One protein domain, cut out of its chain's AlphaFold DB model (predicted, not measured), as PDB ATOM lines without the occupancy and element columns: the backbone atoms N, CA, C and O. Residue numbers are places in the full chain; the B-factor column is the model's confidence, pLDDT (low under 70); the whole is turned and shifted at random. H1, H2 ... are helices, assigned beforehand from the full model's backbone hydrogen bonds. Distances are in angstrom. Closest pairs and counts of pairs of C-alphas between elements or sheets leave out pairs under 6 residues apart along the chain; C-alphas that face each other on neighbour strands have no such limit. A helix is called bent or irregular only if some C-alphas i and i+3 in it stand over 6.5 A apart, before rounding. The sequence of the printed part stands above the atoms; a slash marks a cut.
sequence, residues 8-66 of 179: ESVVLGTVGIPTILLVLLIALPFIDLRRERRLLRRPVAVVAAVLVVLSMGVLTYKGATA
ATOM      1  N   GLU A   8       7.556  51.007 101.855       63.47
ATOM      2  CA  GLU A   8       7.224  52.073 102.817       63.47
ATOM      3  C   GLU A   8       8.247  53.232 102.783       63.47
ATOM      4  O   GLU A   8       7.898  54.411 102.832       63.47
ATOM      5  N   SER A   9       9.540  52.901 102.658       66.88
ATOM      6  CA  SER A   9      10.632  53.886 102.679       66.88
ATOM      7  C   SER A   9      10.741  54.692 101.384       66.88
ATOM      8  O   SER A   9      11.195  55.834 101.413       66.88
ATOM      9  N   VAL A  10      10.263  54.137 100.265       67.56
ATOM     10  CA  VAL A  10      10.152  54.876  99.000       67.56
ATOM     11  C   VAL A  10       9.087  55.955  99.134       67.56
ATOM     12  O   VAL A  10       9.373  57.103  98.822       67.56
ATOM     13  N   VAL A  11       7.906  55.618  99.665       74.19
ATOM     14  CA  VAL A  11       6.818  56.585  99.895       74.19
ATOM     15  C   VAL A  11       7.250  57.660 100.893       74.19
ATOM     16  O   VAL A  11       7.036  58.850 100.661       74.19
ATOM     17  N   LEU A  12       7.934  57.276 101.973       76.62
ATOM     18  CA  LEU A  12       8.468  58.237 102.936       76.62
ATOM     19  C   LEU A  12       9.512  59.170 102.298       76.62
ATOM     20  O   LEU A  12       9.524  60.365 102.584       76.62
ATOM     21  N   GLY A  13      10.365  58.645 101.416       74.50
ATOM     22  CA  GLY A  13      11.410  59.413 100.744       74.50
ATOM     23  C   GLY A  13      10.895  60.343  99.642       74.50
ATOM     24  O   GLY A  13      11.368  61.472  99.534       74.50
ATOM     25  N   THR A  14       9.935  59.894  98.829       78.25
ATOM     26  CA  THR A  14       9.428  60.656  97.674       78.25
ATOM     27  C   THR A  14       8.245  61.550  98.013       78.25
ATOM     28  O   THR A  14       8.074  62.579  97.366       78.25
ATOM     29  N   VAL A  15       7.446  61.192  99.020       83.00
ATOM     30  CA  VAL A  15       6.270  61.966  99.444       83.00
ATOM     31  C   VAL A  15       6.515  62.596 100.811       83.00
ATOM     32  O   VAL A  15       6.410  63.809 100.954       83.00
ATOM     33  N   GLY A  16       6.927  61.810 101.809       85.38
ATOM     34  CA  GLY A  16       7.075  62.288 103.189       85.38
ATOM     35  C   GLY A  16       8.080  63.435 103.347       85.38
ATOM     36  O   GLY A  16       7.726  64.497 103.862       85.38
ATOM     37  N   ILE A  17       9.320  63.250 102.877       84.88
ATOM     38  CA  ILE A  17      10.387  64.258 103.013       84.88
ATOM     39  C   ILE A  17      10.019  65.571 102.291       84.88
ATOM     40  O   ILE A  17      10.088  66.623 102.938       84.88
ATOM     41  N   PRO A  18       9.578  65.570 101.014       78.69
ATOM     42  CA  PRO A  18       9.173  66.802 100.340       78.69
ATOM     43  C   PRO A  18       7.974  67.488 100.992       78.69
ATOM     44  O   PRO A  18       7.983  68.709 101.122       78.69
ATOM     45  N   THR A  19       6.964  66.739 101.449       84.38
ATOM     46  CA  THR A  19       5.789  67.330 102.107       84.38
ATOM     47  C   THR A  19       6.158  67.986 103.435       84.38
ATOM     48  O   THR A  19       5.727  69.109 103.692       84.38
ATOM     49  N   ILE A  20       6.996  67.350 104.260       85.56
ATOM     50  CA  ILE A  20       7.470  67.943 105.521       85.56
ATOM     51  C   ILE A  20       8.294  69.208 105.243       85.56
ATOM     52  O   ILE A  20       8.070  70.234 105.885       85.56
ATOM     53  N   LEU A  21       9.201  69.173 104.259       82.25
ATOM     54  CA  LEU A  21       9.981  70.345 103.848       82.25
ATOM     55  C   LEU A  21       9.094  71.486 103.334       82.25
ATOM     56  O   LEU A  21       9.333  72.640 103.683       82.25
ATOM     57  N   LEU A  22       8.058  71.175 102.552       81.56
ATOM     58  CA  LEU A  22       7.095  72.153 102.045       81.56
ATOM     59  C   LEU A  22       6.305  72.800 103.190       81.56
ATOM     60  O   LEU A  22       6.195  74.022 103.243       81.56
ATOM     61  N   VAL A  23       5.795  71.997 104.129       84.38
ATOM     62  CA  VAL A  23       5.062  72.496 105.303       84.38
ATOM     63  C   VAL A  23       5.963  73.378 106.165       84.38
ATOM     64  O   VAL A  23       5.536  74.455 106.573       84.38
ATOM     65  N   LEU A  24       7.220  72.982 106.391       81.06
ATOM     66  CA  LEU A  24       8.193  73.803 107.116       81.06
ATOM     67  C   LEU A  24       8.505  75.110 106.383       81.06
ATOM     68  O   LEU A  24       8.576  76.149 107.033       81.06
ATOM     69  N   LEU A  25       8.637  75.091 105.052       78.88
ATOM     70  CA  LEU A  25       8.834  76.294 104.233       78.88
ATOM     71  C   LEU A  25       7.633  77.245 104.285       78.88
ATOM     72  O   LEU A  25       7.824  78.454 104.393       78.88
ATOM     73  N   ILE A  26       6.407  76.714 104.242       79.94
ATOM     74  CA  ILE A  26       5.166  77.498 104.346       79.94
ATOM     75  C   ILE A  26       4.970  78.034 105.766       79.94
ATOM     76  O   ILE A  26       4.494  79.154 105.930       79.94
ATOM     77  N   ALA A  27       5.351  77.273 106.793       77.00
ATOM     78  CA  ALA A  27       5.290  77.700 108.188       77.00
ATOM     79  C   ALA A  27       6.400  78.704 108.547       77.00
ATOM     80  O   ALA A  27       6.217  79.530 109.443       77.00
ATOM     81  N   LEU A  28       7.528  78.683 107.829       76.50
ATOM     82  CA  LEU A  28       8.683  79.559 108.039       76.50
ATOM     83  C   LEU A  28       8.332  81.062 108.133       76.50
ATOM     84  O   LEU A  28       8.773  81.694 109.093       76.50
ATOM     85  N   PRO A  29       7.530  81.665 107.224       67.00
ATOM     86  CA  PRO A  29       7.147  83.077 107.328       67.00
ATOM     87  C   PRO A  29       6.273  83.402 108.548       67.00
ATOM     88  O   PRO A  29       6.263  84.554 108.979       67.00
ATOM     89  N   PHE A  30       5.564  82.419 109.110       69.31
ATOM     90  CA  PHE A  30       4.715  82.596 110.294       69.31
ATOM     91  C   PHE A  30       5.471  82.362 111.604       69.31
ATOM     92  O   PHE A  30       5.113  82.950 112.620       69.31
ATOM     93  N   ILE A  31       6.520  81.533 111.586       69.00
ATOM     94  CA  ILE A  31       7.425  81.313 112.725       69.00
ATOM     95  C   ILE A  31       8.420  82.482 112.849       69.00
ATOM     96  O   ILE A  31       8.788  82.878 113.957       69.00
ATOM     97  N   ASP A  32       8.807  83.103 111.730       64.88
ATOM     98  CA  ASP A  32       9.661  84.296 111.695       64.88
ATOM     99  C   ASP A  32       8.863  85.596 111.958       64.88
ATOM    100  O   ASP A  32       8.699  86.473 111.099       64.88
ATOM    101  N   LEU A  33       8.371  85.714 113.200       61.94
ATOM    102  CA  LEU A  33       7.556  86.818 113.735       61.94
ATOM    103  C   LEU A  33       8.324  88.138 113.953       61.94
ATOM    104  O   LEU A  33       7.783  89.083 114.537       61.94
ATOM    105  N   ARG A  34       9.587  88.265 113.516       59.97
ATOM    106  CA  ARG A  34      10.340  89.512 113.726       59.97
ATOM    107  C   ARG A  34       9.843  90.625 112.807       59.97
ATOM    108  O   ARG A  34      10.006  90.595 111.585       59.97
ATOM    109  N   ARG A  35       9.288  91.655 113.450       56.47
ATOM    110  CA  ARG A  35       8.677  92.871 112.895       56.47
ATOM    111  C   ARG A  35       9.695  93.875 112.337       56.47
ATOM    112  O   ARG A  35       9.538  95.076 112.503       56.47
ATOM    113  N   GLU A  36      10.736  93.406 111.660       56.88
ATOM    114  CA  GLU A  36      11.651  94.269 110.914       56.88
ATOM    115  C   GLU A  36      11.589  93.917 109.429       56.88
ATOM    116  O   GLU A  36      12.039  92.863 108.993       56.88
ATOM    117  N   ARG A  37      11.028  94.834 108.633       58.88
ATOM    118  CA  ARG A  37      10.801  94.690 107.182       58.88
ATOM    119  C   ARG A  37      12.087  94.759 106.332       58.88
ATOM    120  O   ARG A  37      12.006  94.921 105.119       58.88
ATOM    121  N   ARG A  38      13.284  94.692 106.936       64.88
ATOM    122  CA  ARG A  38      14.565  94.770 106.208       64.88
ATOM    123  C   ARG A  38      15.005  93.381 105.746       64.88
ATOM    124  O   ARG A  38      15.479  92.586 106.551       64.88
ATOM    125  N   LEU A  39      14.948  93.155 104.432       56.19
ATOM    126  CA  LEU A  39      15.445  91.951 103.741       56.19
ATOM    127  C   LEU A  39      16.877  91.554 104.162       56.19
ATOM    128  O   LEU A  39      17.173  90.377 104.324       56.19
ATOM    129  N   LEU A  40      17.740  92.536 104.440       59.84
ATOM    130  CA  LEU A  40      19.142  92.343 104.840       59.84
ATOM    131  C   LEU A  40      19.349  91.735 106.241       59.84
ATOM    132  O   LEU A  40      20.456  91.310 106.551       59.84
ATOM    133  N   ARG A  41      18.324  91.695 107.103       62.84
ATOM    134  CA  ARG A  41      18.423  91.096 108.450       62.84
ATOM    135  C   ARG A  41      17.863  89.674 108.532       62.84
ATOM    136  O   ARG A  41      17.875  89.091 109.611       62.84
ATOM    137  N   ARG A  42      17.424  89.094 107.406       69.88
ATOM    138  CA  ARG A  42      16.967  87.695 107.303       69.88
ATOM    139  C   ARG A  42      17.943  86.857 106.456       69.88
ATOM    140  O   ARG A  42      17.543  86.327 105.417       69.88
ATOM    141  N   PRO A  43      19.226  86.730 106.864       68.00
ATOM    142  CA  PRO A  43      20.271  86.119 106.036       68.00
ATOM    143  C   PRO A  43      19.953  84.667 105.665       68.00
ATOM    144  O   PRO A  43      20.221  84.256 104.544       68.00
ATOM    145  N   VAL A  44      19.302  83.913 106.556       71.56
ATOM    146  CA  VAL A  44      18.932  82.510 106.305       71.56
ATOM    147  C   VAL A  44      17.901  82.383 105.177       71.56
ATOM    148  O   VAL A  44      18.091  81.579 104.269       71.56
ATOM    149  N   ALA A  45      16.844  83.204 105.186       70.44
ATOM    150  CA  ALA A  45      15.807  83.169 104.152       70.44
ATOM    151  C   ALA A  45      16.345  83.613 102.782       70.44
ATOM    152  O   ALA A  45      16.006  83.018 101.762       70.44
ATOM    153  N   VAL A  46      17.223  84.621 102.762       72.06
ATOM    154  CA  VAL A  46      17.860  85.107 101.529       72.06
ATOM    155  C   VAL A  46      18.792  84.048 100.938       72.06
ATOM    156  O   VAL A  46      18.703  83.765  99.747       72.06
ATOM    157  N   VAL A  47      19.640  83.417 101.756       77.25
ATOM    158  CA  VAL A  47      20.541  82.347 101.293       77.25
ATOM    159  C   VAL A  47      19.748  81.147 100.773       77.25
ATOM    160  O   VAL A  47      20.059  80.640  99.698       77.25
ATOM    161  N   ALA A  48      18.692  80.727 101.478       77.12
ATOM    162  CA  ALA A  48      17.830  79.635 101.029       77.12
ATOM    163  C   ALA A  48      17.150  79.950  99.684       77.12
ATOM    164  O   ALA A  48      17.175  79.120  98.778       77.12
ATOM    165  N   ALA A  49      16.605  81.160  99.518       76.12
ATOM    166  CA  ALA A  49      15.976  81.580  98.268       76.12
ATOM    167  C   ALA A  49      16.975  81.617  97.100       76.12
ATOM    168  O   ALA A  49      16.678  81.110  96.020       76.12
ATOM    169  N   VAL A  50      18.179  82.156  97.320       84.19
ATOM    170  CA  VAL A  50      19.238  82.191  96.301       84.19
ATOM    171  C   VAL A  50      19.665  80.780  95.899       84.19
ATOM    172  O   VAL A  50      19.779  80.505  94.709       84.19
ATOM    173  N   LEU A  51      19.846  79.865  96.857       86.06
ATOM    174  CA  LEU A  51      20.195  78.472  96.561       86.06
ATOM    175  C   LEU A  51      19.112  77.765  95.742       86.06
ATOM    176  O   LEU A  51      19.445  77.051  94.796       86.06
ATOM    177  N   VAL A  52      17.833  77.977  96.064       84.31
ATOM    178  CA  VAL A  52      16.713  77.410  95.297       84.31
ATOM    179  C   VAL A  52      16.699  77.965  93.874       84.31
ATOM    180  O   VAL A  52      16.641  77.184  92.927       84.31
ATOM    181  N   VAL A  53      16.822  79.285  93.705       85.19
ATOM    182  CA  VAL A  53      16.827  79.931  92.382       85.19
ATOM    183  C   VAL A  53      18.023  79.481  91.544       85.19
ATOM    184  O   VAL A  53      17.852  79.158  90.372       85.19
ATOM    185  N   LEU A  54      19.219  79.398  92.134       92.12
ATOM    186  CA  LEU A  54      20.409  78.889  91.449       92.12
ATOM    187  C   LEU A  54      20.248  77.418  91.064       92.12
ATOM    188  O   LEU A  54      20.573  77.047  89.940       92.12
ATOM    189  N   SER A  55      19.712  76.590  91.963       86.81
ATOM    190  CA  SER A  55      19.463  75.174  91.682       86.81
ATOM    191  C   SER A  55      18.465  75.016  90.536       86.81
ATOM    192  O   SER A  55      18.761  74.310  89.578       86.81
ATOM    193  N   MET A  56      17.330  75.721  90.582       85.81
ATOM    194  CA  MET A  56      16.352  75.732  89.490       85.81
ATOM    195  C   MET A  56      16.982  76.219  88.188       85.81
ATOM    196  O   MET A  56      16.840  75.546  87.182       85.81
ATOM    197  N   GLY A  57      17.739  77.319  88.204       91.19
ATOM    198  CA  GLY A  57      18.412  77.839  87.013       91.19
ATOM    199  C   GLY A  57      19.394  76.839  86.400       91.19
ATOM    200  O   GLY A  57      19.388  76.638  85.189       91.19
ATOM    201  N   VAL A  58      20.192  76.153  87.225       89.06
ATOM    202  CA  VAL A  58      21.114  75.106  86.761       89.06
ATOM    203  C   VAL A  58      20.352  73.898  86.226       89.06
ATOM    204  O   VAL A  58      20.727  73.383  85.178       89.06
ATOM    205  N   LEU A  59      19.298  73.440  86.907       82.31
ATOM    206  CA  LEU A  59      18.483  72.318  86.435       82.31
ATOM    207  C   LEU A  59      17.749  72.664  85.137       82.31
ATOM    208  O   LEU A  59      17.725  71.844  84.231       82.31
ATOM    209  N   THR A  60      17.203  73.873  85.013       83.25
ATOM    210  CA  THR A  60      16.550  74.357  83.793       83.25
ATOM    211  C   THR A  60      17.547  74.505  82.658       83.25
ATOM    212  O   THR A  60      17.248  74.074  81.554       83.25
ATOM    213  N   TYR A  61      18.739  75.051  82.909       86.50
ATOM    214  CA  TYR A  61      19.790  75.118  81.897       86.50
ATOM    215  C   TYR A  61      20.189  73.715  81.448       86.50
ATOM    216  O   TYR A  61      20.144  73.418  80.262       86.50
ATOM    217  N   LYS A  62      20.484  72.825  82.402       81.31
ATOM    218  CA  LYS A  62      20.834  71.437  82.106       81.31
ATOM    219  C   LYS A  62      19.709  70.674  81.424       81.31
ATOM    220  O   LYS A  62      20.041  69.815  80.633       81.31
ATOM    221  N   GLY A  63      18.441  70.958  81.713       75.56
ATOM    222  CA  GLY A  63      17.289  70.373  81.024       75.56
ATOM    223  C   GLY A  63      17.108  70.936  79.615       75.56
ATOM    224  O   GLY A  63      16.905  70.180  78.680       75.56
ATOM    225  N   ALA A  64      17.273  72.246  79.428       75.19
ATOM    226  CA  ALA A  64      17.182  72.896  78.119       75.19
ATOM    227  C   ALA A  64      18.342  72.519  77.183       75.19
ATOM    228  O   ALA A  64      18.178  72.512  75.968       75.19
ATOM    229  N   THR A  65      19.518  72.223  77.741       74.31
ATOM    230  CA  THR A  65      20.679  71.721  76.994       74.31
ATOM    231  C   THR A  65      20.850  70.213  77.115       74.31
ATOM    232  O   THR A  65      21.819  69.673  76.579       74.31
ATOM    233  N   ALA A  66      19.984  69.523  77.862       59.59
ATOM    234  CA  ALA A  66      20.001  68.075  77.877       59.59
ATOM    235  C   ALA A  66      19.603  67.646  76.476       59.59
ATOM    236  O   ALA A  66      18.534  67.998  75.980       59.59
TER     237      ALA A  66
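Overview. This is residues 8 to 66 of the 179 residues of the protein "C-type cytochrome" of Actinobacteria bacterium (UniProt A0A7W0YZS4). Two long helices make an open, flat V, with H1 as one arm and H2 as the other, and the arms do not reach each other. A long loop joins them at the narrow end, where residues 35 to 41 stick out, and the chain folds back there so that the first and last printed residues lie at the open end. The printed part has 59 residues with two named helices, H1 then H2, and no named strand; the class is all helix. The whole is only just loose, close to extended, with a radius of gyration of the C-alphas of 15.4 A, and it spans 41 by 35 by 11 A.

Arrangement. The longest helix by residues is H1, residues 8 to 31, which has a kink of 31 degrees near residue 15. H1 is irregular, but only just: C-alphas 26 and 29 are 6.6 A apart. H2, residues 43 to 64, is apart from H1, with no C-alpha of the one within 8 A of the other. Residues 8 to 24 of H1 stand free, and so do residues 46 to 66, of which 46 to 64 belong to H2. Every O i to N i+4 pair is within hydrogen-bond range in H2, and 16 of 20 are in H1.

Along the chain. H1 has 24 residues and runs 30.9 A from C-alpha 8 at (7.224, 52.073, 102.817) to C-alpha 31 at (7.425, 81.313, 112.725). H2 has 22 residues and measures 31.0 A from its first to its last C-alpha, ending with C-alpha 64 at (17.182, 72.896, 78.119).

Size, cuts and confidence. The two C-alphas farthest apart are those of Arg 35 and Ala 66, at 44.4 A. The printed part has no cut, and the link from H1 to H2, 11 residues, is long. Mean pLDDT of the printed part is 75.2, with residues 8 to 10, residues 29 to 43 and residue 66 under 70.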